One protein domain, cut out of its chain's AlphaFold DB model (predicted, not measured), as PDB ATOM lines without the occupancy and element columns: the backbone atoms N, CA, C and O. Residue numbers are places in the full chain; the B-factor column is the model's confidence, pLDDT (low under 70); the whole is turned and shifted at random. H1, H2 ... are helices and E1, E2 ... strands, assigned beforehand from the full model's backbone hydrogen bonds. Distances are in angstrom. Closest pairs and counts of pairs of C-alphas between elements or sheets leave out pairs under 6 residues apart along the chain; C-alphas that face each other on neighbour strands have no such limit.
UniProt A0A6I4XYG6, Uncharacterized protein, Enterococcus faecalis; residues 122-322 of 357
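Overview. This is residues 122 to 322 of the 357 residues of an uncharacterized protein of Enterococcus faecalis (UniProt A0A6I4XYG6). This is a long sandwich of strands in two layers that are partly face to face. One layer is a twisted, branched sheet of E3, E7, E9, E10, E11, E12 and E13; the other is two small sheets end to end, E1 with E6 and E2 with E5 and E4, where E1 runs on into E2 and E5 into E6. H1 lies lengthwise along one long side, over E13, and E8 sits near one end, by E10. You have 201 printed residues with one named helix, H1, followed by the 13 named strands E1 to E13; the class is mostly strand and the neighbour pairs are antiparallel. The whole is compact, with a radius of gyration of the C-alphas of 18.3 A, yet elongated, spanning 59 by 31 by 29 A.

Arrangement. Start with H1, residues 122 to 135, where every O i to N i+4 pair is within hydrogen-bond range. It is on the branched sheet at a height of 9.0 A, over E13, residues 311 to 319, and runs along the strands, at 10 degrees to E13 on the local plane; their closest C-alphas are those of Arg 133 and Phe 314, 5.8 A apart. Next, E1, residues 142 to 147, pairs with E6, residues 216 to 221: find N 145 and O 218 at 2.8 A. E1 runs on at 31 degrees into E2, residues 150 to 158, whose sheet H1 only grazes with residues 122 to 126. E2 is an edge strand beside the inner strand E5, residues 208 to 213, with N 152 and O 211 3.0 A apart. E5 forms a hairpin with E4, residues 201 to 204, where N 203 and O 210 are 3.0 A apart. In the branched sheet, look at E7, residues 228 to 241. On one side is E3, residues 170 to 183, with N 178 and O 232 2.9 A apart; on the other side are E11, residues 280 to 285, beside 238 to 241, with N 240 and O 281 at 2.8 A, and E12, residues 300 to 307, beside 228 to 235, with N 233 and O 302 at 2.8 A. E11 forms a hairpin with E10, residues 271 to 277 (N 274 and O 282, 2.8 A), and E12 one with E13 (N 303 and O 315, 2.8 A). E9, residues 257 to 260, is on the other side of E13 from E12, with N 260 and O 316 at 2.8 A. The three sheets are a stack of sheets, face to face in turn; the closest C-alphas of E6 and E12 are those of Val 220 and Gly 305, 5.7 A apart. E8, residues 246 to 250, pairs with no named strand; its Glu 250 and Ile 273 of E10 have C-alphas 6.5 A apart.

Along the chain. Find C-alpha 122 at (6.271, -49.758, -28.053); H1 runs 19.9 A to C-alpha 135. E2 is 26.1 A long, E3 43.7 A from C-alpha 170 at (6.499, -28.296, -23.121), E7 39.8 A, E12 22.9 A, and E13 27.3 A, ending with C-alpha 319 at (12.039, -48.235, -23.664).

Size, cuts and confidence. The two C-alphas farthest apart, those of Asp 160 and Pro 224, are 60.9 A apart, and the printed part has no cut. Long links are E2 to E3, E3 to E4 and E11 to E12. Confidence is under 70 at residues 139 to 140, 262 to 269, 286 to 297 and 309 to 310, and the mean pLDDT of the printed part is 83.7.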
ATOM      1  N   LEU A 122       4.965 -49.184 -28.386       85.94
ATOM      2  CA  LEU A 122       6.271 -49.758 -28.053       85.94
ATOM      3  C   LEU A 122       6.283 -51.294 -28.042       85.94
ATOM      4  O   LEU A 122       7.273 -51.887 -28.453       85.94
ATOM      5  N   SER A 123       5.184 -51.943 -27.643       84.50
ATOM      6  CA  SER A 123       5.067 -53.412 -27.690       84.50
ATOM      7  C   SER A 123       4.989 -53.947 -29.127       84.50
ATOM      8  O   SER A 123       5.661 -54.919 -29.468       84.50
ATOM      9  N   ASP A 124       4.224 -53.271 -29.993       87.06
ATOM     10  CA  ASP A 124       4.086 -53.631 -31.409       87.06
ATOM     11  C   ASP A 124       5.444 -53.418 -32.127       87.06
ATOM     12  O   ASP A 124       5.981 -54.325 -32.766       87.06
ATOM     13  N   VAL A 125       6.072 -52.259 -31.885       88.12
ATOM     14  CA  VAL A 125       7.423 -51.879 -32.344       88.12
ATOM     15  C   VAL A 125       8.509 -52.847 -31.849       88.12
ATOM     16  O   VAL A 125       9.421 -53.187 -32.606       88.12
ATOM     17  N   TYR A 126       8.409 -53.351 -30.610       84.38
ATOM     18  CA  TYR A 126       9.343 -54.347 -30.072       84.38
ATOM     19  C   TYR A 126       9.348 -55.614 -30.926       84.38
ATOM     20  O   TYR A 126      10.413 -56.088 -31.326       84.38
ATOM     21  N   GLN A 127       8.166 -56.160 -31.232       84.38
ATOM     22  CA  GLN A 127       8.054 -57.388 -32.024       84.38
ATOM     23  C   GLN A 127       8.538 -57.185 -33.465       84.38
ATOM     24  O   GLN A 127       9.095 -58.110 -34.061       84.38
ATOM     25  N   GLU A 128       8.389 -55.984 -34.023       86.88
ATOM     26  CA  GLU A 128       8.917 -55.656 -35.346       86.88
ATOM     27  C   GLU A 128      10.457 -55.645 -35.357       86.88
ATOM     28  O   GLU A 128      11.073 -56.336 -36.168       86.88
ATOM     29  N   TYR A 129      11.108 -54.991 -34.386       86.12
ATOM     30  CA  TYR A 129      12.572 -55.024 -34.262       86.12
ATOM     31  C   TYR A 129      13.135 -56.416 -33.907       86.12
ATOM     32  O   TYR A 129      14.248 -56.744 -34.328       86.12
ATOM     33  N   ILE A 130      12.379 -57.274 -33.211       83.06
ATOM     34  CA  ILE A 130      12.718 -58.702 -33.053       83.06
ATOM     35  C   ILE A 130      12.677 -59.422 -34.409       83.06
ATOM     36  O   ILE A 130      13.628 -60.118 -34.762       83.06
ATOM     37  N   ASN A 131      11.620 -59.214 -35.202       84.62
ATOM     38  CA  ASN A 131      11.514 -59.773 -36.551       84.62
ATOM     39  C   ASN A 131      12.650 -59.298 -37.468       84.62
ATOM     40  O   ASN A 131      13.150 -60.092 -38.264       84.62
ATOM     41  N   TYR A 132      13.075 -58.037 -37.351       84.31
ATOM     42  CA  TYR A 132      14.214 -57.520 -38.104       84.31
ATOM     43  C   TYR A 132      15.533 -58.164 -37.668       84.31
ATOM     44  O   TYR A 132      16.264 -58.632 -38.537       84.31
ATOM     45  N   ARG A 133      15.813 -58.309 -36.362       82.56
ATOM     46  CA  ARG A 133      17.002 -59.037 -35.863       82.56
ATOM     47  C   ARG A 133      17.164 -60.412 -36.518       82.56
ATOM     48  O   ARG A 133      18.273 -60.760 -36.909       82.56
ATOM     49  N   ASP A 134      16.079 -61.174 -36.632       79.25
ATOM     50  CA  ASP A 134      16.113 -62.562 -37.119       79.25
ATOM     51  C   ASP A 134      16.169 -62.690 -38.649       79.25
ATOM     52  O   ASP A 134      16.420 -63.780 -39.164       79.25
ATOM     53  N   LYS A 135      15.919 -61.599 -39.385       78.25
ATOM     54  CA  LYS A 135      15.785 -61.593 -40.855       78.25
ATOM     55  C   LYS A 135      16.746 -60.631 -41.563       78.25
ATOM     56  O   LYS A 135      16.811 -60.643 -42.791       78.25
ATOM     57  N   PHE A 136      17.475 -59.785 -40.832       78.62
ATOM     58  CA  PHE A 136      18.353 -58.770 -41.413       78.62
ATOM     59  C   PHE A 136      19.647 -59.389 -41.956       78.62
ATOM     60  O   PHE A 136      20.586 -59.668 -41.213       78.62
ATOM     61  N   VAL A 137      19.706 -59.565 -43.278       74.06
ATOM     62  CA  VAL A 137      20.892 -60.045 -44.001       74.06
ATOM     63  C   VAL A 137      21.149 -59.147 -45.213       74.06
ATOM     64  O   VAL A 137      20.212 -58.657 -45.844       74.06
ATOM     65  N   ILE A 138      22.421 -58.928 -45.554       73.69
ATOM     66  CA  ILE A 138      22.840 -58.144 -46.724       73.69
ATOM     67  C   ILE A 138      23.313 -59.122 -47.802       73.69
ATOM     68  O   ILE A 138      24.501 -59.391 -47.947       73.69
ATOM     69  N   ASN A 139      22.354 -59.695 -48.532       63.16
ATOM     70  CA  ASN A 139      22.606 -60.770 -49.500       63.16
ATOM     71  C   ASN A 139      23.138 -60.281 -50.861       63.16
ATOM     72  O   ASN A 139      23.672 -61.072 -51.633       63.16
ATOM     73  N   SER A 140      22.956 -58.997 -51.191       60.28
ATOM     74  CA  SER A 140      23.187 -58.480 -52.548       60.28
ATOM     75  C   SER A 140      23.542 -56.990 -52.551       60.28
ATOM     76  O   SER A 140      22.743 -56.148 -52.958       60.28
ATOM     77  N   GLN A 141      24.754 -56.667 -52.089       74.50
ATOM     78  CA  GLN A 141      25.364 -55.322 -52.046       74.50
ATOM     79  C   GLN A 141      24.673 -54.275 -51.153       74.50
ATOM     80  O   GLN A 141      25.373 -53.455 -50.571       74.50
ATOM     81  N   SER A 142      23.348 -54.277 -50.983       83.06
ATOM     82  CA  SER A 142      22.650 -53.380 -50.052       83.06
ATOM     83  C   SER A 142      21.328 -53.946 -49.538       83.06
ATOM     84  O   SER A 142      20.843 -54.959 -50.040       83.06
ATOM     85  N   THR A 143      20.761 -53.301 -48.518       83.00
ATOM     86  CA  THR A 143      19.426 -53.587 -47.983       83.00
ATOM     87  C   THR A 143      18.769 -52.316 -47.434       83.00
ATOM     88  O   THR A 143      19.461 -51.363 -47.063       83.00
ATOM     89  N   THR A 144      17.439 -52.319 -47.347       84.75
ATOM     90  CA  THR A 144      16.645 -51.241 -46.738       84.75
ATOM     91  C   THR A 144      15.866 -51.792 -45.553       84.75
ATOM     92  O   THR A 144      15.079 -52.725 -45.701       84.75
ATOM     93  N   LEU A 145      16.050 -51.182 -44.386       86.44
ATOM     94  CA  LEU A 145      15.192 -51.343 -43.221       86.44
ATOM     95  C   LEU A 145      14.168 -50.203 -43.209       86.44
ATOM     96  O   LEU A 145      14.549 -49.035 -43.175       86.44
ATOM     97  N   VAL A 146      12.879 -50.526 -43.181       88.31
ATOM     98  CA  VAL A 146      11.844 -49.552 -42.812       88.31
ATOM     99  C   VAL A 146      11.710 -49.598 -41.294       88.31
ATOM    100  O   VAL A 146      11.428 -50.651 -40.736       88.31
ATOM    101  N   MET A 147      11.950 -48.480 -40.615       87.00
ATOM    102  CA  MET A 147      11.626 -48.339 -39.197       87.00
ATOM    103  C   MET A 147      10.110 -48.150 -39.040       87.00
ATOM    104  O   MET A 147       9.547 -47.302 -39.748       87.00
ATOM    105  N   PRO A 148       9.439 -48.834 -38.100       89.75
ATOM    106  CA  PRO A 148       8.062 -48.518 -37.750       89.75
ATOM    107  C   PRO A 148       7.950 -47.113 -37.154       89.75
ATOM    108  O   PRO A 148       8.816 -46.655 -36.401       89.75
ATOM    109  N   ALA A 149       6.828 -46.445 -37.436       91.50
ATOM    110  CA  ALA A 149       6.460 -45.237 -36.705       91.50
ATOM    111  C   ALA A 149       6.360 -45.575 -35.209       91.50
ATOM    112  O   ALA A 149       5.693 -46.538 -34.835       91.50
ATOM    113  N   THR A 150       7.034 -44.807 -34.358       91.38
ATOM    114  CA  THR A 150       7.218 -45.121 -32.935       91.38
ATOM    115  C   THR A 150       6.689 -43.979 -32.074       91.38
ATOM    116  O   THR A 150       7.048 -42.822 -32.289       91.38
ATOM    117  N   ARG A 151       5.847 -44.302 -31.086       92.38
ATOM    118  CA  ARG A 151       5.239 -43.344 -30.153       92.38
ATOM    119  C   ARG A 151       5.575 -43.708 -28.706       92.38
ATOM    120  O   ARG A 151       5.178 -44.779 -28.256       92.38
ATOM    121  N   ILE A 152       6.268 -42.810 -28.002       91.19
ATOM    122  CA  ILE A 152       6.561 -42.901 -26.558       91.19
ATOM    123  C   ILE A 152       5.728 -41.845 -25.832       91.19
ATOM    124  O   ILE A 152       5.869 -40.661 -26.134       91.19
ATOM    125  N   GLY A 153       4.927 -42.229 -24.844       91.75
ATOM    126  CA  GLY A 153       4.325 -41.287 -23.903       91.75
ATOM    127  C   GLY A 153       5.326 -40.821 -22.840       91.75
ATOM    128  O   GLY A 153       6.001 -41.639 -22.215       91.75
ATOM    129  N   ILE A 154       5.408 -39.510 -22.602       92.69
ATOM    130  CA  ILE A 154       5.937 -38.941 -21.354       92.69
ATOM    131  C   ILE A 154       4.736 -38.631 -20.458       92.69
ATOM    132  O   ILE A 154       4.110 -37.577 -20.587       92.69
ATOM    133  N   ASN A 155       4.377 -39.562 -19.579       92.75
ATOM    134  CA  ASN A 155       3.247 -39.422 -18.666       92.75
ATOM    135  C   ASN A 155       3.623 -38.502 -17.499       92.75
ATOM    136  O   ASN A 155       4.648 -38.717 -16.847       92.75
ATOM    137  N   LEU A 156       2.775 -37.512 -17.206       92.56
ATOM    138  CA  LEU A 156       2.944 -36.616 -16.061       92.56
ATOM    139  C   LEU A 156       1.835 -36.878 -15.039       92.56
ATOM    140  O   LEU A 156       0.662 -36.641 -15.325       92.56
ATOM    141  N   LYS A 157       2.209 -37.311 -13.834       91.56
ATOM    142  CA  LYS A 157       1.309 -37.371 -12.673       91.56
ATOM    143  C   LYS A 157       1.809 -36.468 -11.554       91.56
ATOM    144  O   LYS A 157       3.012 -36.264 -11.422       91.56
ATOM    145  N   ASP A 158       0.904 -35.925 -10.756       89.88
ATOM    146  CA  ASP A 158       1.262 -35.224  -9.525       89.88
ATOM    147  C   ASP A 158       1.557 -36.228  -8.396       89.88
ATOM    148  O   ASP A 158       1.146 -37.388  -8.463       89.88
ATOM    149  N   LEU A 159       2.274 -35.793  -7.360       84.81
ATOM    150  CA  LEU A 159       2.576 -36.633  -6.197       84.81
ATOM    151  C   LEU A 159       1.321 -36.992  -5.377       84.81
ATOM    152  O   LEU A 159       1.265 -38.093  -4.834       84.81
ATOM    153  N   ASP A 160       0.326 -36.102  -5.320       83.94
ATOM    154  CA  ASP A 160      -0.941 -36.310  -4.604       83.94
ATOM    155  C   ASP A 160      -2.053 -36.855  -5.545       83.94
ATOM    156  O   ASP A 160      -3.243 -36.663  -5.289       83.94
ATOM    157  N   ASP A 161      -1.669 -37.488  -6.669       79.50
ATOM    158  CA  ASP A 161      -2.529 -37.977  -7.771       79.50
ATOM    159  C   ASP A 161      -3.510 -36.919  -8.343       79.50
ATOM    160  O   ASP A 161      -4.527 -37.242  -8.970       79.50
ATOM    161  N   THR A 162      -3.208 -35.624  -8.178       82.69
ATOM    162  CA  THR A 162      -4.028 -34.545  -8.748       82.69
ATOM    163  C   THR A 162      -3.835 -34.406 -10.273       82.69
ATOM    164  O   THR A 162      -2.746 -34.673 -10.790       82.69
ATOM    165  N   PRO A 163      -4.865 -33.987 -11.043       83.44
ATOM    166  CA  PRO A 163      -4.740 -33.833 -12.494       83.44
ATOM    167  C   PRO A 163      -3.709 -32.766 -12.892       83.44
ATOM    168  O   PRO A 163      -3.908 -31.571 -12.663       83.44
ATOM    169  N   VAL A 164      -2.621 -33.192 -13.538       90.69
ATOM    170  CA  VAL A 164      -1.576 -32.296 -14.053       90.69
ATOM    171  C   VAL A 164      -2.076 -31.574 -15.302       90.69
ATOM    172  O   VAL A 164      -2.498 -32.209 -16.268       90.69
ATOM    173  N   ASN A 165      -1.981 -30.242 -15.330       93.38
ATOM    174  CA  ASN A 165      -2.344 -29.476 -16.519       93.38
ATOM    175  C   ASN A 165      -1.261 -29.572 -17.612       93.38
ATOM    176  O   ASN A 165      -0.328 -28.770 -17.661       93.38
ATOM    177  N   ILE A 166      -1.391 -30.560 -18.504       94.62
ATOM    178  CA  ILE A 166      -0.415 -30.870 -19.565       94.62
ATOM    179  C   ILE A 166      -0.168 -29.686 -20.528       94.62
ATOM    180  O   ILE A 166       0.896 -29.612 -21.146       94.62
ATOM    181  N   SER A 167      -1.088 -28.713 -20.644       94.56
ATOM    182  CA  SER A 167      -0.867 -27.527 -21.491       94.56
ATOM    183  C   SER A 167       0.360 -26.712 -21.083       94.56
ATOM    184  O   SER A 167       1.026 -26.157 -21.957       94.56
ATOM    185  N   ASP A 168       0.670 -26.683 -19.786       95.75
ATOM    186  CA  ASP A 168       1.604 -25.727 -19.176       95.75
ATOM    187  C   ASP A 168       3.062 -26.227 -19.180       95.75
ATOM    188  O   ASP A 168       3.987 -25.482 -18.858       95.75
ATOM    189  N   PHE A 169       3.261 -27.481 -19.589       96.69
ATOM    190  CA  PHE A 169       4.550 -28.135 -19.810       96.69
ATOM    191  C   PHE A 169       4.842 -28.197 -21.308       96.69
ATOM    192  O   PHE A 169       3.924 -28.416 -22.098       96.69
ATOM    193  N   ASN A 170       6.100 -28.074 -21.726       96.81
ATOM    194  CA  ASN A 170       6.499 -28.296 -23.121       96.81
ATOM    195  C   ASN A 170       7.635 -29.316 -23.201       96.81
ATOM    196  O   ASN A 170       8.395 -29.483 -22.252       96.81
ATOM    197  N   LEU A 171       7.747 -29.996 -24.339       96.38
ATOM    198  CA  LEU A 171       8.801 -30.969 -24.595       96.38
ATOM    199  C   LEU A 171       9.491 -30.608 -25.911       96.38
ATOM    200  O   LEU A 171       8.825 -30.483 -26.937       96.38
ATOM    201  N   SER A 172      10.811 -30.465 -25.871       94.94
ATOM    202  CA  SER A 172      11.658 -30.365 -27.058       94.94
ATOM    203  C   SER A 172      12.414 -31.676 -27.230       94.94
ATOM    204  O   SER A 172      13.004 -32.181 -26.275       94.94
ATOM    205  N   VAL A 173      12.417 -32.216 -28.445       93.12
ATOM    206  CA  VAL A 173      13.123 -33.454 -28.797       93.12
ATOM    207  C   VAL A 173      14.063 -33.209 -29.968       93.12
ATOM    208  O   VAL A 173      13.767 -32.377 -30.821       93.12
ATOM    209  N   SER A 174      15.185 -33.928 -30.004       90.88
ATOM    210  CA  SER A 174      16.114 -33.923 -31.139       90.88
ATOM    211  C   SER A 174      16.435 -35.343 -31.595       90.88
ATOM    212  O   SER A 174      16.529 -36.271 -30.782       90.88
ATOM    213  N   THR A 175      16.634 -35.528 -32.898       90.81
ATOM    214  CA  THR A 175      17.100 -36.807 -33.460       90.81
ATOM    215  C   THR A 175      18.323 -36.593 -34.327       90.81
ATOM    216  O   THR A 175      18.506 -35.529 -34.909       90.81
ATOM    217  N   VAL A 176      19.172 -37.611 -34.432       90.75
ATOM    218  CA  VAL A 176      20.341 -37.568 -35.312       90.75
ATOM    219  C   VAL A 176      20.561 -38.920 -35.978       90.75
ATOM    220  O   VAL A 176      20.575 -39.960 -35.317       90.75
ATOM    221  N   GLY A 177      20.758 -38.897 -37.297       90.75
ATOM    222  CA  GLY A 177      21.346 -40.014 -38.030       90.75
ATOM    223  C   GLY A 177      22.857 -39.830 -38.124       90.75
ATOM    224  O   GLY A 177      23.309 -38.731 -38.442       90.75
ATOM    225  N   LEU A 178      23.646 -40.872 -37.868       90.94
ATOM    226  CA  LEU A 178      25.111 -40.838 -37.961       90.94
ATOM    227  C   LEU A 178      25.625 -42.004 -38.799       90.94
ATOM    228  O   LEU A 178      25.200 -43.140 -38.605       90.94
ATOM    229  N   SER A 179      26.585 -41.730 -39.677       90.75
ATOM    230  CA  SER A 179      27.239 -42.718 -40.535       90.75
ATOM    231  C   SER A 179      28.732 -42.846 -40.218       90.75
ATOM    232  O   SER A 179      29.400 -41.850 -39.930       90.75
ATOM    233  N   TYR A 180      29.241 -44.080 -40.262       90.62
ATOM    234  CA  TYR A 180      30.634 -44.435 -39.985       90.62
ATOM    235  C   TYR A 180      31.125 -45.471 -41.000       90.62
ATOM    236  O   TYR A 180      30.381 -46.373 -41.392       90.62
ATOM    237  N   PHE A 181      32.399 -45.385 -41.377       90.94
ATOM    238  CA  PHE A 181      33.032 -46.266 -42.359       90.94
ATOM    239  C   PHE A 181      34.392 -46.735 -41.836       90.94
ATOM    240  O   PHE A 181      35.220 -45.910 -41.454       90.94
ATOM    241  N   GLN A 182      34.652 -48.044 -41.836       89.75
ATOM    242  CA  GLN A 182      35.926 -48.613 -41.390       89.75
ATOM    243  C   GLN A 182      36.795 -49.034 -42.576       89.75
ATOM    244  O   GLN A 182      36.353 -49.791 -43.441       89.75
ATOM    245  N   THR A 183      38.053 -48.595 -42.594       89.12
ATOM    246  CA  THR A 183      39.062 -49.026 -43.576       89.12
ATOM    247  C   THR A 183      40.228 -49.670 -42.833       89.12
ATOM    248  O   THR A 183      40.913 -49.009 -42.054       89.12
ATOM    249  N   GLY A 184      40.446 -50.974 -43.033       84.69
ATOM    250  CA  GLY A 184      41.378 -51.736 -42.199       84.69
ATOM    251  C   GLY A 184      40.908 -51.753 -40.741       84.69
ATOM    252  O   GLY A 184      39.794 -52.184 -40.464       84.69
ATOM    253  N   THR A 185      41.741 -51.275 -39.818       83.50
ATOM    254  CA  THR A 185      41.381 -51.081 -38.400       83.50
ATOM    255  C   THR A 185      40.759 -49.709 -38.111       83.50
ATOM    256  O   THR A 185      40.069 -49.556 -37.104       83.50
ATOM    257  N   THR A 186      40.964 -48.716 -38.980       86.69
ATOM    258  CA  THR A 186      40.623 -47.309 -38.723       86.69
ATOM    259  C   THR A 186      39.152 -47.013 -39.003       86.69
ATOM    260  O   THR A 186      38.680 -47.195 -40.128       86.69
ATOM    261  N   MET A 187      38.440 -46.505 -37.995       86.12
ATOM    262  CA  MET A 187      37.094 -45.934 -38.129       86.12
ATOM    263  C   MET A 187      37.153 -44.488 -38.638       86.12
ATOM    264  O   MET A 187      38.025 -43.720 -38.230       86.12
ATOM    265  N   SER A 188      36.204 -44.096 -39.490       89.38
ATOM    266  CA  SER A 188      35.970 -42.688 -39.822       89.38
ATOM    267  C   SER A 188      35.421 -41.914 -38.620       89.38
ATOM    268  O   SER A 188      34.830 -42.487 -37.706       89.38
ATOM    269  N   GLN A 189      35.531 -40.586 -38.674       87.00
ATOM    270  CA  GLN A 189      34.698 -39.723 -37.838       87.00
ATOM    271  C   GLN A 189      33.206 -39.895 -38.205       87.00
ATOM    272  O   GLN A 189      32.907 -40.208 -39.368       87.00
ATOM    273  N   PRO A 190      32.275 -39.702 -37.252       86.88
ATOM    274  CA  PRO A 190      30.841 -39.723 -37.523       86.88
ATOM    275  C   PRO A 190      30.438 -38.611 -38.492       86.88
ATOM    276  O   PRO A 190      30.768 -37.445 -38.281       86.88
ATOM    277  N   THR A 191      29.663 -38.954 -39.520       89.50
ATOM    278  CA  THR A 191      29.075 -37.979 -40.452       89.50
ATOM    279  C   THR A 191      27.553 -37.985 -40.328       89.50
ATOM    280  O   THR A 191      26.922 -39.040 -40.442       89.50
ATOM    281  N   VAL A 192      26.955 -36.812 -40.090       89.06
ATOM    282  CA  VAL A 192      25.498 -36.660 -39.934       89.06
ATOM    283  C   VAL A 192      24.785 -37.053 -41.228       89.06
ATOM    284  O   VAL A 192      25.134 -36.592 -42.311       89.06
ATOM    285  N   THR A 193      23.781 -37.919 -41.108       85.88
ATOM    286  CA  THR A 193      22.978 -38.412 -42.232       85.88
ATOM    287  C   THR A 193      21.758 -37.512 -42.416       85.88
ATOM    288  O   THR A 193      20.938 -37.373 -41.506       85.88
ATOM    289  N   SER A 194      21.630 -36.893 -43.590       78.44
ATOM    290  CA  SER A 194      20.466 -36.076 -43.943       78.44
ATOM    291  C   SER A 194      19.176 -36.909 -43.943       78.44
ATOM    292  O   SER A 194      19.193 -38.111 -44.196       78.44
ATOM    293  N   GLY A 195      18.046 -36.275 -43.615       81.81
ATOM    294  CA  GLY A 195      16.748 -36.956 -43.486       81.81
ATOM    295  C   GLY A 195      16.512 -37.686 -42.155       81.81
ATOM    296  O   GLY A 195      15.451 -38.267 -41.981       81.81
ATOM    297  N   PHE A 196      17.459 -37.633 -41.209       84.81
ATOM    298  CA  PHE A 196      17.317 -38.205 -39.857       84.81
ATOM    299  C   PHE A 196      17.498 -37.181 -38.723       84.81
ATOM    300  O   PHE A 196      17.289 -37.504 -37.549       84.81
ATOM    301  N   THR A 197      17.895 -35.952 -39.061       89.44
ATOM    302  CA  THR A 197      17.996 -34.835 -38.116       89.44
ATOM    303  C   THR A 197      16.606 -34.307 -37.782       89.44
ATOM    304  O   THR A 197      15.853 -33.975 -38.693       89.44
ATOM    305  N   ASP A 198      16.291 -34.239 -36.490       89.81
ATOM    306  CA  ASP A 198      15.080 -33.639 -35.909       89.81
ATOM    307  C   ASP A 198      13.751 -34.024 -36.594       89.81
ATOM    308  O   ASP A 198      12.854 -33.204 -36.779       89.81
ATOM    309  N   ILE A 199      13.606 -35.313 -36.935       90.88
ATOM    310  CA  ILE A 199      12.375 -35.879 -37.522       90.88
ATOM    311  C   ILE A 199      11.309 -36.233 -36.474       90.88
ATOM    312  O   ILE A 199      10.179 -36.564 -36.833       90.88
ATOM    313  N   ALA A 200      11.657 -36.209 -35.184       92.81
ATOM    314  CA  ALA A 200      10.708 -36.460 -34.105       92.81
ATOM    315  C   ALA A 200       9.807 -35.241 -33.861       92.81
ATOM    316  O   ALA A 200      10.261 -34.101 -33.815       92.81
ATOM    317  N   THR A 201       8.524 -35.504 -33.643       94.56
ATOM    318  CA  THR A 201       7.493 -34.503 -33.344       94.56
ATOM    319  C   THR A 201       6.861 -34.771 -31.979       94.56
ATOM    320  O   THR A 201       7.144 -35.789 -31.343       94.56
ATOM    321  N   VAL A 202       6.037 -33.836 -31.498       95.50
ATOM    322  CA  VAL A 202       5.429 -33.889 -30.164       95.50
ATOM    323  C   VAL A 202       3.928 -33.611 -30.244       95.50
ATOM    324  O   VAL A 202       3.515 -32.580 -30.770       95.50
ATOM    325  N   GLU A 203       3.116 -34.492 -29.658       94.38
ATOM    326  CA  GLU A 203       1.679 -34.282 -29.430       94.38
ATOM    327  C   GLU A 203       1.380 -34.249 -27.925       94.38
ATOM    328  O   GLU A 203       1.928 -35.038 -27.163       94.38
ATOM    329  N   LYS A 204       0.471 -33.377 -27.473       93.44
ATOM    330  CA  LYS A 204      -0.026 -33.395 -26.086       93.44
ATOM    331  C   LYS A 204      -1.335 -34.180 -26.002       93.44
ATOM    332  O   LYS A 204      -2.203 -34.022 -26.859       93.44
ATOM    333  N   THR A 205      -1.497 -34.978 -24.952       88.50
ATOM    334  CA  THR A 205      -2.756 -35.651 -24.599       88.50
ATOM    335  C   THR A 205      -3.318 -35.077 -23.288       88.50
ATOM    336  O   THR A 205      -2.835 -34.064 -22.785       88.50
ATOM    337  N   ALA A 206      -4.351 -35.709 -22.722       86.12
ATOM    338  CA  ALA A 206      -4.895 -35.334 -21.416       86.12
ATOM    339  C   ALA A 206      -3.978 -35.698 -20.226       86.12
ATOM    340  O   ALA A 206      -4.160 -35.147 -19.146       86.12
ATOM    341  N   THR A 207      -3.021 -36.620 -20.404       85.00
ATOM    342  CA  THR A 207      -2.167 -37.159 -19.317       85.00
ATOM    343  C   THR A 207      -0.690 -37.314 -19.694       85.00
ATOM    344  O   THR A 207       0.135 -37.649 -18.843       85.00
ATOM    345  N   SER A 208      -0.340 -37.102 -20.964       91.56
ATOM    346  CA  SER A 208       0.999 -37.349 -21.500       91.56
ATOM    347  C   SER A 208       1.424 -36.297 -22.521       91.56
ATOM    348  O   SER A 208       0.595 -35.637 -23.153       91.56
ATOM    349  N   ILE A 209       2.734 -36.171 -22.704       95.25
ATOM    350  CA  ILE A 209       3.338 -35.507 -23.855       95.25
ATOM    351  C   ILE A 209       4.030 -36.594 -24.677       95.25
ATOM    352  O   ILE A 209       5.006 -37.185 -24.226       95.25
ATOM    353  N   ASP A 210       3.499 -36.896 -25.854       94.00
ATOM    354  CA  ASP A 210       3.921 -38.031 -26.666       94.00
ATOM    355  C   ASP A 210       5.002 -37.610 -27.666       94.00
ATOM    356  O   ASP A 210       4.792 -36.702 -28.473       94.00
ATOM    357  N   ILE A 211       6.134 -38.314 -27.656       94.31
ATOM    358  CA  ILE A 211       7.170 -38.240 -28.691       94.31
ATOM    359  C   ILE A 211       6.741 -39.140 -29.848       94.31
ATOM    360  O   ILE A 211       6.472 -40.323 -29.638       94.31
ATOM    361  N   ILE A 212       6.709 -38.600 -31.066       93.44
ATOM    362  CA  ILE A 212       6.326 -39.319 -32.285       93.44
ATOM    363  C   ILE A 212       7.489 -39.285 -33.269       93.44
ATOM    364  O   ILE A 212       7.821 -38.239 -33.824       93.44
ATOM    365  N   ILE A 213       8.078 -40.448 -33.519       92.56
ATOM    366  CA  ILE A 213       9.058 -40.665 -34.583       92.56
ATOM    367  C   ILE A 213       8.292 -41.268 -35.772       92.56
ATOM    368  O   ILE A 213       7.664 -42.318 -35.603       92.56
ATOM    369  N   PRO A 214       8.284 -40.632 -36.958       92.00
ATOM    370  CA  PRO A 214       7.612 -41.176 -38.134       92.00
ATOM    371  C   PRO A 214       8.295 -42.462 -38.623       92.00
ATOM    372  O   PRO A 214       9.448 -42.739 -38.292       92.00
ATOM    373  N   SER A 215       7.585 -43.251 -39.433       90.56
ATOM    374  CA  SER A 215       8.205 -44.386 -40.124       90.56
ATOM    375  C   SER A 215       9.250 -43.867 -41.110       90.56
ATOM    376  O   SER A 215       8.978 -42.930 -41.861       90.56
ATOM    377  N   GLN A 216      10.446 -44.455 -41.085       87.56
ATOM    378  CA  GLN A 216      11.616 -43.920 -41.774       87.56
ATOM    379  C   GLN A 216      12.436 -45.045 -42.408       87.56
ATOM    380  O   GLN A 216      12.761 -46.034 -41.756       87.56
ATOM    381  N   SER A 217      12.818 -44.885 -43.674       88.56
ATOM    382  CA  SER A 217      13.678 -45.849 -44.367       88.56
ATOM    383  C   SER A 217      15.152 -45.588 -44.054       88.56
ATOM    384  O   SER A 217      15.689 -44.545 -44.425       88.56
ATOM    385  N   MET A 218      15.817 -46.552 -43.416       87.31
ATOM    386  CA  MET A 218      17.276 -46.641 -43.311       87.31
ATOM    387  C   MET A 218      17.809 -47.575 -44.401       87.31
ATOM    388  O   MET A 218      17.392 -48.726 -44.497       87.31
ATOM    389  N   TRP A 219      18.763 -47.112 -45.203       86.06
ATOM    390  CA  TRP A 219      19.434 -47.925 -46.221       86.06
ATOM    391  C   TRP A 219      20.903 -48.124 -45.861       86.06
ATOM    392  O   TRP A 219      21.547 -47.203 -45.359       86.06
ATOM    393  N   VAL A 220      21.449 -49.312 -46.129       86.00
ATOM    394  CA  VAL A 220      22.879 -49.576 -45.947       86.00
ATOM    395  C   VAL A 220      23.425 -50.546 -46.987       86.00
ATOM    396  O   VAL A 220      22.746 -51.481 -47.412       86.00
ATOM    397  N   ALA A 221      24.678 -50.322 -47.381       86.12
ATOM    398  CA  ALA A 221      25.376 -51.088 -48.401       86.12
ATOM    399  C   ALA A 221      26.712 -51.652 -47.911       86.12
ATOM    400  O   ALA A 221      27.445 -51.012 -47.159       86.12
ATOM    401  N   ALA A 222      27.026 -52.843 -48.411       84.88
ATOM    402  CA  ALA A 222      28.302 -53.520 -48.295       84.88
ATOM    403  C   ALA A 222      29.220 -53.093 -49.452       84.88
ATOM    404  O   ALA A 222      29.089 -53.575 -50.577       84.88
ATOM    405  N   TYR A 223      30.171 -52.200 -49.177       84.19
ATOM    406  CA  TYR A 223      31.156 -51.751 -50.167       84.19
ATOM    407  C   TYR A 223      32.472 -52.535 -50.036       84.19
ATOM    408  O   TYR A 223      33.038 -52.539 -48.944       84.19
ATOM    409  N   PRO A 224      33.060 -53.082 -51.121       84.56
ATOM    410  CA  PRO A 224      34.353 -53.786 -51.068       84.56
ATOM    411  C   PRO A 224      35.532 -52.971 -50.509       84.56
ATOM    412  O   PRO A 224      36.528 -53.541 -50.075       84.56
ATOM    413  N   LYS A 225      35.425 -51.634 -50.507       86.38
ATOM    414  CA  LYS A 225      36.416 -50.706 -49.938       86.38
ATOM    415  C   LYS A 225      36.422 -50.681 -48.402       86.38
ATOM    416  O   LYS A 225      37.446 -50.344 -47.812       86.38
ATOM    417  N   TYR A 226      35.293 -50.986 -47.759       87.75
ATOM    418  CA  TYR A 226      35.098 -50.785 -46.324       87.75
ATOM    419  C   TYR A 226      34.894 -52.116 -45.600       87.75
ATOM    420  O   TYR A 226      34.041 -52.919 -45.971       87.75
ATOM    421  N   LYS A 227      35.656 -52.328 -44.524       88.19
ATOM    422  CA  LYS A 227      35.497 -53.486 -43.634       88.19
ATOM    423  C   LYS A 227      34.180 -53.451 -42.877       88.19
ATOM    424  O   LYS A 227      33.558 -54.490 -42.684       88.19
ATOM    425  N   GLN A 228      33.757 -52.260 -42.473       87.94
ATOM    426  CA  GLN A 228      32.482 -52.040 -41.816       87.94
ATOM    427  C   GLN A 228      31.850 -50.749 -42.333       87.94
ATOM    428  O   GLN A 228      32.542 -49.768 -42.606       87.94
ATOM    429  N   VAL A 229      30.527 -50.753 -42.444       89.31
ATOM    430  CA  VAL A 229      29.698 -49.568 -42.693       89.31
ATOM    431  C   VAL A 229      28.638 -49.567 -41.609       89.31
ATOM    432  O   VAL A 229      28.012 -50.609 -41.412       89.31
ATOM    433  N   ILE A 230      28.462 -48.452 -40.899       89.25
ATOM    434  CA  ILE A 230      27.492 -48.302 -39.804       89.25
ATOM    435  C   ILE A 230      26.595 -47.103 -40.076       89.25
ATOM    436  O   ILE A 230      27.101 -46.016 -40.352       89.25
ATOM    437  N   LEU A 231      25.281 -47.285 -39.939       90.81
ATOM    438  CA  LEU A 231      24.328 -46.193 -39.780       90.81
ATOM    439  C   LEU A 231      23.615 -46.341 -38.437       90.81
ATOM    440  O   LEU A 231      23.041 -47.391 -38.151       90.81
ATOM    441  N   TYR A 232      23.631 -45.272 -37.646       90.00
ATOM    442  CA  TYR A 232      22.825 -45.110 -36.443       90.00
ATOM    443  C   TYR A 232      21.689 -44.121 -36.696       90.00
ATOM    444  O   TYR A 232      21.881 -43.126 -37.391       90.00
ATOM    445  N   PHE A 233      20.562 -44.332 -36.030       91.50
ATOM    446  CA  PHE A 233      19.548 -43.329 -35.732       91.50
ATOM    447  C   PHE A 233      19.364 -43.256 -34.214       91.50
ATOM    448  O   PHE A 233      19.131 -44.280 -33.573       91.50
ATOM    449  N   ASN A 234      19.465 -42.058 -33.640       89.44
ATOM    450  CA  ASN A 234      19.383 -41.835 -32.199       89.44
ATOM    451  C   ASN A 234      18.362 -40.739 -31.861       89.44
ATOM    452  O   ASN A 234      18.396 -39.658 -32.453       89.44
ATOM    453  N   LEU A 235      17.531 -40.978 -30.843       89.69
ATOM    454  CA  LEU A 235      16.800 -39.928 -30.126       89.69
ATOM    455  C   LEU A 235      17.776 -39.309 -29.113       89.69
ATOM    456  O   LEU A 235      18.158 -39.964 -28.140       89.69
ATOM    457  N   LYS A 236      18.265 -38.098 -29.401       83.75
ATOM    458  CA  LYS A 236      19.482 -37.536 -28.790       83.75
ATOM    459  C   LYS A 236      19.194 -36.744 -27.515       83.75
ATOM    460  O   LYS A 236      19.794 -37.020 -26.476       83.75
ATOM    461  N   ASP A 237      18.296 -35.767 -27.590       85.62
ATOM    462  CA  ASP A 237      17.864 -34.963 -26.448       85.62
ATOM    463  C   ASP A 237      16.347 -35.062 -26.269       85.62
ATOM    464  O   ASP A 237      15.584 -35.048 -27.233       85.62
ATOM    465  N   ILE A 238      15.923 -35.140 -25.008       91.62
ATOM    466  CA  ILE A 238      14.527 -35.085 -24.574       91.62
ATOM    467  C   ILE A 238      14.495 -34.062 -23.437       91.62
ATOM    468  O   ILE A 238      14.968 -34.346 -22.334       91.62
ATOM    469  N   LEU A 239      14.017 -32.851 -23.721       94.25
ATOM    470  CA  LEU A 239      14.070 -31.704 -22.816       94.25
ATOM    471  C   LEU A 239      12.656 -31.285 -22.407       94.25
ATOM    472  O   LEU A 239      11.898 -30.782 -23.231       94.25
ATOM    473  N   LEU A 240      12.320 -31.473 -21.132       96.94
ATOM    474  CA  LEU A 240      11.053 -31.055 -20.536       96.94
ATOM    475  C   LEU A 240      11.203 -29.646 -19.942       96.94
ATOM    476  O   LEU A 240      11.962 -29.435 -18.993       96.94
ATOM    477  N   ASP A 241      10.458 -28.698 -20.503       97.25
ATOM    478  CA  ASP A 241      10.217 -27.365 -19.957       97.25
ATOM    479  C   ASP A 241       9.021 -27.427 -18.989       97.25
ATOM    480  O   ASP A 241       7.928 -27.861 -19.368       97.25
ATOM    481  N   VAL A 242       9.223 -27.012 -17.733       96.75
ATOM    482  CA  VAL A 242       8.236 -27.126 -16.643       96.75
ATOM    483  C   VAL A 242       7.771 -25.749 -16.151       96.75
ATOM    484  O   VAL A 242       8.586 -24.832 -16.022       96.75
ATOM    485  N   PRO A 243       6.479 -25.571 -15.821       96.00
ATOM    486  CA  PRO A 243       5.957 -24.274 -15.410       96.00
ATOM    487  C   PRO A 243       6.416 -23.881 -13.998       96.00
ATOM    488  O   PRO A 243       6.650 -24.713 -13.120       96.00
ATOM    489  N   LYS A 244       6.486 -22.567 -13.746       93.94
ATOM    490  CA  LYS A 244       7.078 -21.954 -12.535       93.94
ATOM    491  C   LYS A 244       6.514 -22.421 -11.190       93.94
ATOM    492  O   LYS A 244       7.179 -22.223 -10.170       93.94
ATOM    493  N   TYR A 245       5.326 -23.021 -11.167       92.31
ATOM    494  CA  TYR A 245       4.701 -23.567  -9.963       92.31
ATOM    495  C   TYR A 245       5.181 -24.985  -9.592       92.31
ATOM    496  O   TYR A 245       4.893 -25.429  -8.485       92.31
ATOM    497  N   ILE A 246       5.941 -25.674 -10.450       93.81
ATOM    498  CA  ILE A 246       6.577 -26.974 -10.162       93.81
ATOM    499  C   ILE A 246       7.929 -26.773  -9.467       93.81
ATOM    500  O   ILE A 246       8.672 -25.857  -9.818       93.81
ATOM    501  N   ASP A 247       8.250 -27.593  -8.467       92.62
ATOM    502  CA  ASP A 247       9.478 -27.517  -7.658       92.62
ATOM    503  C   ASP A 247      10.516 -28.558  -8.113       92.62
ATOM    504  O   ASP A 247      11.623 -28.203  -8.549       92.62
ATOM    505  N   SER A 248      10.110 -29.834  -8.108       93.81
ATOM    506  CA  SER A 248      10.829 -30.972  -8.685       93.81
ATOM    507  C   SER A 248       9.987 -31.703  -9.741       93.81
ATOM    508  O   SER A 248       8.758 -31.630  -9.763       93.81
ATOM    509  N   VAL A 249      10.685 -32.410 -10.632       94.62
ATOM    510  CA  VAL A 249      10.142 -33.509 -11.432       94.62
ATOM    511  C   VAL A 249      11.080 -34.684 -11.220       94.62
ATOM    512  O   VAL A 249      12.301 -34.512 -11.222       94.62
ATOM    513  N   GLU A 250      10.500 -35.849 -10.984       93.00
ATOM    514  CA  GLU A 250      11.163 -37.054 -10.507       93.00
ATOM    515  C   GLU A 250      10.747 -38.245 -11.376       93.00
ATOM    516  O   GLU A 250       9.648 -38.274 -11.934       93.00
ATOM    517  N   MET A 251      11.623 -39.240 -11.489       90.25
ATOM    518  CA  MET A 251      11.363 -40.502 -12.187       90.25
ATOM    519  C   MET A 251      11.539 -41.639 -11.166       90.25
ATOM    520  O   MET A 251      12.639 -42.177 -11.058       90.25
ATOM    521  N   PRO A 252      10.510 -41.971 -10.354       79.25
ATOM    522  CA  PRO A 252      10.660 -42.913  -9.234       79.25
ATOM    523  C   PRO A 252      11.025 -44.333  -9.682       79.25
ATOM    524  O   PRO A 252      11.713 -45.063  -8.973       79.25
ATOM    525  N   THR A 253      10.582 -44.696 -10.883       77.25
ATOM    526  CA  THR A 253      10.971 -45.890 -11.633       77.25
ATOM    527  C   THR A 253      11.087 -45.488 -13.097       77.25
ATOM    528  O   THR A 253      10.085 -45.109 -13.707       77.25
ATOM    529  N   GLY A 254      12.295 -45.539 -13.658       73.75
ATOM    530  CA  GLY A 254      12.491 -45.399 -15.100       73.75
ATOM    531  C   GLY A 254      12.115 -46.696 -15.826       73.75
ATOM    532  O   GLY A 254      12.373 -47.770 -15.275       73.75
ATOM    533  N   PRO A 255      11.520 -46.630 -17.033       78.19
ATOM    534  CA  PRO A 255      11.197 -47.824 -17.811       78.19
ATOM    535  C   PRO A 255      12.461 -48.617 -18.148       78.19
ATOM    536  O   PRO A 255      13.517 -48.036 -18.403       78.19
ATOM    537  N   ASN A 256      12.357 -49.944 -18.207       79.38
ATOM    538  CA  ASN A 256      13.484 -50.761 -18.654       79.38
ATOM    539  C   ASN A 256      13.808 -50.438 -20.122       79.38
ATOM    540  O   ASN A 256      12.918 -50.373 -20.969       79.38
ATOM    541  N   ILE A 257      15.087 -50.258 -20.448       80.50
ATOM    542  CA  ILE A 257      15.521 -50.123 -21.841       80.50
ATOM    543  C   ILE A 257      15.783 -51.521 -22.416       80.50
ATOM    544  O   ILE A 257      16.691 -52.232 -21.989       80.50
ATOM    545  N   ALA A 258      15.005 -51.927 -23.416       78.38
ATOM    546  CA  ALA A 258      15.293 -53.139 -24.170       78.38
ATOM    547  C   ALA A 258      16.518 -52.924 -25.067       78.38
ATOM    548  O   ALA A 258      16.640 -51.874 -25.693       78.38
ATOM    549  N   GLN A 259      17.379 -53.939 -25.203       80.12
ATOM    550  CA  GLN A 259      18.373 -53.994 -26.276       80.12
ATOM    551  C   GLN A 259      18.210 -55.288 -27.081       80.12
ATOM    552  O   GLN A 259      18.356 -56.400 -26.568       80.12
ATOM    553  N   ILE A 260      17.920 -55.133 -28.369       79.56
ATOM    554  CA  ILE A 260      17.792 -56.214 -29.341       79.56
ATOM    555  C   ILE A 260      19.109 -56.321 -30.105       79.56
ATOM    556  O   ILE A 260      19.576 -55.346 -30.689       79.56
ATOM    557  N   HIS A 261      19.715 -57.508 -30.101       74.69
ATOM    558  CA  HIS A 261      20.987 -57.783 -30.769       74.69
ATOM    559  C   HIS A 261      21.137 -59.283 -31.090       74.69
ATOM    560  O   HIS A 261      20.394 -60.104 -30.549       74.69
ATOM    561  N   VAL A 262      22.111 -59.638 -31.938       58.62
ATOM    562  CA  VAL A 262      22.354 -60.987 -32.506       58.62
ATOM    563  C   VAL A 262      22.415 -62.096 -31.444       58.62
ATOM    564  O   VAL A 262      21.928 -63.200 -31.664       58.62
ATOM    565  N   ARG A 263      22.936 -61.792 -30.249       51.16
ATOM    566  CA  ARG A 263      22.607 -62.528 -29.020       51.16
ATOM    567  C   ARG A 263      21.847 -61.576 -28.112       51.16
ATOM    568  O   ARG A 263      22.439 -60.656 -27.553       51.16
ATOM    569  N   SER A 264      20.530 -61.746 -28.030       49.81
ATOM    570  CA  SER A 264      19.672 -60.794 -27.325       49.81
ATOM    571  C   SER A 264      19.829 -60.942 -25.817       49.81
ATOM    572  O   SER A 264      19.573 -62.004 -25.253       49.81
ATOM    573  N   LYS A 265      20.251 -59.854 -25.173       54.19
ATOM    574  CA  LYS A 265      20.359 -59.713 -23.726       54.19
ATOM    575  C   LYS A 265      19.657 -58.414 -23.353       54.19
ATOM    576  O   LYS A 265      20.046 -57.359 -23.845       54.19
ATOM    577  N   ILE A 266      18.678 -58.488 -22.455       54.69
ATOM    578  CA  ILE A 266      18.130 -57.289 -21.819       54.69
ATOM    579  C   ILE A 266      19.270 -56.659 -21.009       54.69
ATOM    580  O   ILE A 266      19.847 -57.300 -20.126       54.69
ATOM    581  N   LEU A 267      19.648 -55.433 -21.364       57.09
ATOM    582  CA  LEU A 267      20.524 -54.615 -20.540       57.09
ATOM    583  C   LEU A 267      19.631 -53.819 -19.600       57.09
ATOM    584  O   LEU A 267      18.812 -53.036 -20.064       57.09
ATOM    585  N   ASN A 268      19.810 -53.980 -18.292       61.12
ATOM    586  CA  ASN A 268      19.088 -53.189 -17.299       61.12
ATOM    587  C   ASN A 268      19.705 -51.780 -17.219       61.12
ATOM    588  O   ASN A 268      20.325 -51.415 -16.224       61.12
ATOM    589  N   ILE A 269      19.592 -51.023 -18.311       66.81
ATOM    590  CA  ILE A 269      19.846 -49.586 -18.351       66.81
ATOM    591  C   ILE A 269      18.541 -48.933 -17.907       66.81
ATOM    592  O   ILE A 269      17.528 -49.040 -18.598       66.81
ATOM    593  N   THR A 270      18.567 -48.274 -16.754       71.06
ATOM    594  CA  THR A 270      17.445 -47.466 -16.269       71.06
ATOM    595  C   THR A 270      17.682 -46.017 -16.701       71.06
ATOM    596  O   THR A 270      18.768 -45.485 -16.447       71.06
ATOM    597  N   PRO A 271      16.725 -45.352 -17.370       80.31
ATOM    598  CA  PRO A 271      16.818 -43.928 -17.633       80.31
ATOM    599  C   PRO A 271      16.595 -43.132 -16.341       80.31
ATOM    600  O   PRO A 271      16.011 -43.616 -15.373       80.31
ATOM    601  N   ASN A 272      17.061 -41.890 -16.344       84.88
ATOM    602  CA  ASN A 272      16.925 -40.931 -15.258       84.88
ATOM    603  C   ASN A 272      16.350 -39.604 -15.788       84.88
ATOM    604  O   ASN A 272      16.259 -39.372 -16.998       84.88
ATOM    605  N   ILE A 273      15.980 -38.705 -14.873       88.62
ATOM    606  CA  ILE A 273      15.659 -37.315 -15.208       88.62
ATOM    607  C   ILE A 273      16.595 -36.367 -14.456       88.62
ATOM    608  O   ILE A 273      16.709 -36.408 -13.233       88.62
ATOM    609  N   VAL A 274      17.289 -35.509 -15.204       89.25
ATOM    610  CA  VAL A 274      18.348 -34.630 -14.701       89.25
ATOM    611  C   VAL A 274      17.911 -33.178 -14.854       89.25
ATOM    612  O   VAL A 274      17.675 -32.703 -15.968       89.25
ATOM    613  N   LYS A 275      17.833 -32.438 -13.743       91.44
ATOM    614  CA  LYS A 275      17.562 -30.994 -13.770       91.44
ATOM    615  C   LYS A 275      18.733 -30.262 -14.439       91.44
ATOM    616  O   LYS A 275      19.883 -30.458 -14.051       91.44
ATOM    617  N   LYS A 276      18.448 -29.439 -15.450       90.88
ATOM    618  CA  LYS A 276      19.442 -28.652 -16.207       90.88
ATOM    619  C   LYS A 276      19.370 -27.157 -15.872       90.88
ATOM    620  O   LYS A 276      20.406 -26.510 -15.815       90.88
ATOM    621  N   ASP A 277      18.175 -26.639 -15.590       89.56
ATOM    622  CA  ASP A 277      17.940 -25.315 -14.993       89.56
ATOM    623  C   ASP A 277      16.651 -25.355 -14.140       89.56
ATOM    624  O   ASP A 277      15.969 -26.379 -14.069       89.56
ATOM    625  N   LYS A 278      16.288 -24.252 -13.479       86.88
ATOM    626  CA  LYS A 278      15.094 -24.073 -12.631       86.88
ATOM    627  C   LYS A 278      13.815 -24.641 -13.246       86.88
ATOM    628  O   LYS A 278      13.044 -25.276 -12.524       86.88
ATOM    629  N   GLU A 279      13.638 -24.406 -14.546       93.88
ATOM    630  CA  GLU A 279      12.441 -24.700 -15.342       93.88
ATOM    631  C   GLU A 279      12.721 -25.721 -16.472       93.88
ATOM    632  O   GLU A 279      11.842 -25.970 -17.288       93.88
ATOM    633  N   LYS A 280      13.912 -26.351 -16.519       95.69
ATOM    634  CA  LYS A 280      14.322 -27.282 -17.594       95.69
ATOM    635  C   LYS A 280      14.948 -28.573 -17.068       95.69
ATOM    636  O   LYS A 280      15.899 -28.540 -16.286       95.69
ATOM    637  N   TYR A 281      14.472 -29.708 -17.571       94.81
ATOM    638  CA  TYR A 281      14.944 -31.057 -17.252       94.81
ATOM    639  C   TYR A 281      15.323 -31.811 -18.534       94.81
ATOM    640  O   TYR A 281      14.668 -31.640 -19.555       94.81
ATOM    641  N   LYS A 282      16.356 -32.662 -18.489       91.75
ATOM    642  CA  LYS A 282      16.692 -33.625 -19.554       91.75
ATOM    643  C   LYS A 282      16.342 -35.033 -19.079       91.75
ATOM    644  O   LYS A 282      16.761 -35.409 -17.985       91.75
ATOM    645  N   VAL A 283      15.619 -35.807 -19.885       89.50
ATOM    646  CA  VAL A 283      15.567 -37.268 -19.716       89.50
ATOM    647  C   VAL A 283      16.824 -37.854 -20.356       89.50
ATOM    648  O   VAL A 283      17.201 -37.466 -21.465       89.50
ATOM    649  N   SER A 284      17.500 -38.753 -19.651       78.06
ATOM    650  CA  SER A 284      18.765 -39.348 -20.086       78.06
ATOM    651  C   SER A 284      18.897 -40.799 -19.624       78.06
ATOM    652  O   SER A 284      18.044 -41.329 -18.922       78.06
ATOM    653  N   THR A 285      19.968 -41.455 -20.048       74.12
ATOM    654  CA  THR A 285      20.424 -42.766 -19.567       74.12
ATOM    655  C   THR A 285      21.776 -42.574 -18.898       74.12
ATOM    656  O   THR A 285      22.617 -41.862 -19.450       74.12
ATOM    657  N   GLU A 286      22.004 -43.179 -17.736       56.81
ATOM    658  CA  GLU A 286      23.107 -42.778 -16.852       56.81
ATOM    659  C   GLU A 286      24.479 -43.386 -17.223       56.81
ATOM    660  O   GLU A 286      25.054 -44.199 -16.511       56.81
ATOM    661  N   GLU A 287      25.044 -42.923 -18.339       49.41
ATOM    662  CA  GLU A 287      26.494 -42.802 -18.524       49.41
ATOM    663  C   GLU A 287      26.804 -41.394 -19.059       49.41
ATOM    664  O   GLU A 287      25.985 -40.783 -19.747       49.41
ATOM    665  N   ALA A 288      27.988 -40.867 -18.738       44.03
ATOM    666  CA  ALA A 288      28.398 -39.531 -19.165       44.03
ATOM    667  C   ALA A 288      28.386 -39.372 -20.700       44.03
ATOM    668  O   ALA A 288      28.647 -40.323 -21.439       44.03
ATOM    669  N   GLU A 289      28.134 -38.148 -21.175       50.25
ATOM    670  CA  GLU A 289      28.204 -37.775 -22.596       50.25
ATOM    671  C   GLU A 289      29.667 -37.864 -23.080       50.25
ATOM    672  O   GLU A 289      30.413 -36.887 -23.057       50.25
ATOM    673  N   LYS A 290      30.094 -39.073 -23.480       46.72
ATOM    674  CA  LYS A 290      31.464 -39.400 -23.925       46.72
ATOM    675  C   LYS A 290      31.882 -38.630 -25.183       46.72
ATOM    676  O   LYS A 290      33.074 -38.452 -25.419       46.72
ATOM    677  N   SER A 291      30.917 -38.155 -25.972       48.06
ATOM    678  CA  SER A 291      31.115 -37.237 -27.096       48.06
ATOM    679  C   SER A 291      29.835 -36.421 -27.345       48.06
ATOM    680  O   SER A 291      28.741 -36.963 -27.193       48.06
ATOM    681  N   PRO A 292      29.908 -35.158 -27.814       47.25
ATOM    682  CA  PRO A 292      28.724 -34.411 -28.264       47.25
ATOM    683  C   PRO A 292      28.021 -35.035 -29.493       47.25
ATOM    684  O   PRO A 292      26.884 -34.657 -29.806       47.25
ATOM    685  N   ALA A 293      28.671 -35.983 -30.179       50.06
ATOM    686  CA  ALA A 293      28.068 -36.816 -31.223       50.06
ATOM    687  C   ALA A 293      27.390 -38.086 -30.666       50.06
ATOM    688  O   ALA A 293      26.382 -38.522 -31.216       50.06
ATOM    689  N   GLU A 294      27.899 -38.650 -29.567       52.41
ATOM    690  CA  GLU A 294      27.455 -39.929 -28.996       52.41
ATOM    691  C   GLU A 294      27.061 -39.775 -27.512       52.41
ATOM    692  O   GLU A 294      27.925 -39.843 -26.627       52.41
ATOM    693  N   PRO A 295      25.759 -39.618 -27.191       51.47
ATOM    694  CA  PRO A 295      25.267 -40.041 -25.881       51.47
ATOM    695  C   PRO A 295      25.561 -41.540 -25.708       51.47
ATOM    696  O   PRO A 295      25.431 -42.305 -26.660       51.47
ATOM    697  N   ALA A 296      25.946 -41.974 -24.506       55.16
ATOM    698  CA  ALA A 296      26.466 -43.330 -24.311       55.16
ATOM    699  C   ALA A 296      25.445 -44.454 -24.602       55.16
ATOM    700  O   ALA A 296      25.831 -45.511 -25.096       55.16
ATOM    701  N   TYR A 297      24.154 -44.224 -24.325       66.19
ATOM    702  CA  TYR A 297      23.065 -45.191 -24.539       66.19
ATOM    703  C   TYR A 297      21.725 -44.492 -24.859       66.19
ATOM    704  O   TYR A 297      20.799 -44.592 -24.060       66.19
ATOM    705  N   PRO A 298      21.566 -43.775 -25.991       77.75
ATOM    706  CA  PRO A 298      20.393 -42.932 -26.219       77.75
ATOM    707  C   PRO A 298      19.075 -43.706 -26.098       77.75
ATOM    708  O   PRO A 298      18.992 -44.897 -26.416       77.75
ATOM    709  N   LEU A 299      18.050 -43.008 -25.600       82.88
ATOM    710  CA  LEU A 299      16.811 -43.627 -25.121       82.88
ATOM    711  C   LEU A 299      16.056 -44.360 -26.239       82.88
ATOM    712  O   LEU A 299      15.423 -45.375 -25.969       82.88
ATOM    713  N   ILE A 300      16.214 -43.908 -27.488       87.56
ATOM    714  CA  ILE A 300      16.129 -44.771 -28.672       87.56
ATOM    715  C   ILE A 300      17.477 -44.745 -29.403       87.56
ATOM    716  O   ILE A 300      18.015 -43.667 -29.665       87.56
ATOM    717  N   SER A 301      17.972 -45.924 -29.784       88.75
ATOM    718  CA  SER A 301      19.099 -46.122 -30.701       88.75
ATOM    719  C   SER A 301      18.785 -47.259 -31.667       88.75
ATOM    720  O   SER A 301      18.429 -48.353 -31.237       88.75
ATOM    721  N   ILE A 302      18.933 -47.042 -32.968       89.56
ATOM    722  CA  ILE A 302      18.791 -48.077 -33.998       89.56
ATOM    723  C   ILE A 302      20.066 -48.059 -34.823       89.56
ATOM    724  O   ILE A 302      20.492 -47.001 -35.272       89.56
ATOM    725  N   MET A 303      20.694 -49.214 -35.003       89.19
ATOM    726  CA  MET A 303      21.972 -49.365 -35.688       89.19
ATOM    727  C   MET A 303      21.868 -50.500 -36.706       89.19
ATOM    728  O   MET A 303      21.552 -51.638 -36.348       89.19
ATOM    729  N   ILE A 304      22.176 -50.191 -37.965       88.62
ATOM    730  CA  ILE A 304      22.264 -51.170 -39.052       88.62
ATOM    731  C   ILE A 304      23.613 -51.092 -39.751       88.62
ATOM    732  O   ILE A 304      24.239 -50.029 -39.808       88.62
ATOM    733  N   GLY A 305      24.028 -52.199 -40.363       89.06
ATOM    734  CA  GLY A 305      25.098 -52.138 -41.343       89.06
ATOM    735  C   GLY A 305      25.665 -53.462 -41.813       89.06
ATOM    736  O   GLY A 305      25.075 -54.523 -41.615       89.06
ATOM    737  N   SER A 306      26.818 -53.360 -42.473       86.88
ATOM    738  CA  SER A 306      27.545 -54.474 -43.084       86.88
ATOM    739  C   SER A 306      28.931 -54.653 -42.473       86.88
ATOM    740  O   SER A 306      29.607 -53.652 -42.219       86.88
ATOM    741  N   GLN A 307      29.390 -55.897 -42.361       83.50
ATOM    742  CA  GLN A 307      30.778 -56.263 -42.086       83.50
ATOM    743  C   GLN A 307      31.337 -57.212 -43.168       83.50
ATOM    744  O   GLN A 307      30.627 -58.102 -43.641       83.50
ATOM    745  N   ASP A 308      32.608 -56.992 -43.540       77.00
ATOM    746  CA  ASP A 308      33.462 -57.802 -44.430       77.00
ATOM    747  C   ASP A 308      32.687 -58.364 -45.655       77.00
ATOM    748  O   ASP A 308      32.730 -59.548 -45.971       77.00
ATOM    749  N   THR A 309      31.922 -57.470 -46.297       67.00
ATOM    750  CA  THR A 309      31.002 -57.645 -47.447       67.00
ATOM    751  C   THR A 309      29.872 -58.682 -47.363       67.00
ATOM    752  O   THR A 309      28.985 -58.628 -48.214       67.00
ATOM    753  N   GLN A 310      29.837 -59.570 -46.365       64.81
ATOM    754  CA  GLN A 310      28.905 -60.716 -46.340       64.81
ATOM    755  C   GLN A 310      28.014 -60.818 -45.094       64.81
ATOM    756  O   GLN A 310      27.108 -61.649 -45.065       64.81
ATOM    757  N   GLN A 311      28.239 -60.006 -44.057       75.00
ATOM    758  CA  GLN A 311      27.453 -60.076 -42.821       75.00
ATOM    759  C   GLN A 311      26.669 -58.785 -42.597       75.00
ATOM    760  O   GLN A 311      27.249 -57.716 -42.417       75.00
ATOM    761  N   GLY A 312      25.339 -58.889 -42.597       79.75
ATOM    762  CA  GLY A 312      24.470 -57.839 -42.073       79.75
ATOM    763  C   GLY A 312      24.444 -57.889 -40.547       79.75
ATOM    764  O   GLY A 312      24.459 -58.972 -39.964       79.75
ATOM    765  N   TYR A 313      24.373 -56.735 -39.893       79.94
ATOM    766  CA  TYR A 313      24.087 -56.657 -38.465       79.94
ATOM    767  C   TYR A 313      22.991 -55.637 -38.170       79.94
ATOM    768  O   TYR A 313      22.854 -54.607 -38.833       79.94
ATOM    769  N   PHE A 314      22.238 -55.945 -37.120       87.12
ATOM    770  CA  PHE A 314      21.162 -55.130 -36.584       87.12
ATOM    771  C   PHE A 314      21.312 -55.024 -35.059       87.12
ATOM    772  O   PHE A 314      21.633 -56.004 -34.367       87.12
ATOM    773  N   ARG A 315      21.066 -53.828 -34.527       86.50
ATOM    774  CA  ARG A 315      20.834 -53.583 -33.103       86.50
ATOM    775  C   ARG A 315      19.752 -52.517 -32.958       86.50
ATOM    776  O   ARG A 315      19.806 -51.500 -33.639       86.50
ATOM    777  N   ALA A 316      18.825 -52.716 -32.031       88.00
ATOM    778  CA  ALA A 316      17.889 -51.680 -31.606       88.00
ATOM    779  C   ALA A 316      17.879 -51.553 -30.084       88.00
ATOM    780  O   ALA A 316      18.151 -52.516 -29.365       88.00
ATOM    781  N   GLN A 317      17.567 -50.356 -29.608       86.31
ATOM    782  CA  GLN A 317      17.454 -49.982 -28.213       86.31
ATOM    783  C   GLN A 317      16.312 -48.977 -28.066       86.31
ATOM    784  O   GLN A 317      16.245 -48.031 -28.848       86.31
ATOM    785  N   PHE A 318      15.401 -49.203 -27.120       85.56
ATOM    786  CA  PHE A 318      14.203 -48.380 -26.887       85.56
ATOM    787  C   PHE A 318      13.558 -48.760 -25.534       85.56
ATOM    788  O   PHE A 318      13.830 -49.854 -25.027       85.56
ATOM    789  N   PRO A 319      12.728 -47.900 -24.911       86.12
ATOM    790  CA  PRO A 319      12.039 -48.235 -23.664       86.12
ATOM    791  C   PRO A 319      10.972 -49.321 -23.871       86.12
ATOM    792  O   PRO A 319      10.302 -49.356 -24.902       86.12
ATOM    793  N   THR A 320      10.783 -50.195 -22.879       83.25
ATOM    794  CA  THR A 320       9.752 -51.253 -22.911       83.25
ATOM    795  C   THR A 320       8.330 -50.743 -22.677       83.25
ATOM    796  O   THR A 320       7.372 -51.453 -22.969       83.25
ATOM    797  N   GLU A 321       8.186 -49.541 -22.123       86.56
ATOM    798  CA  GLU A 321       6.924 -48.932 -21.694       86.56
ATOM    799  C   GLU A 321       7.038 -47.396 -21.716       86.56
ATOM    800  O   GLU A 321       8.140 -46.849 -21.812       86.56
ATOM    801  N   ASP A 322       5.905 -46.697 -21.636       89.62
ATOM    802  CA  ASP A 322       5.871 -45.231 -21.603       89.62
ATOM    803  C   ASP A 322       6.589 -44.683 -20.348       89.62
ATOM    804  O   ASP A 322       6.565 -45.288 -19.272       89.62
TER     805      ASP A 322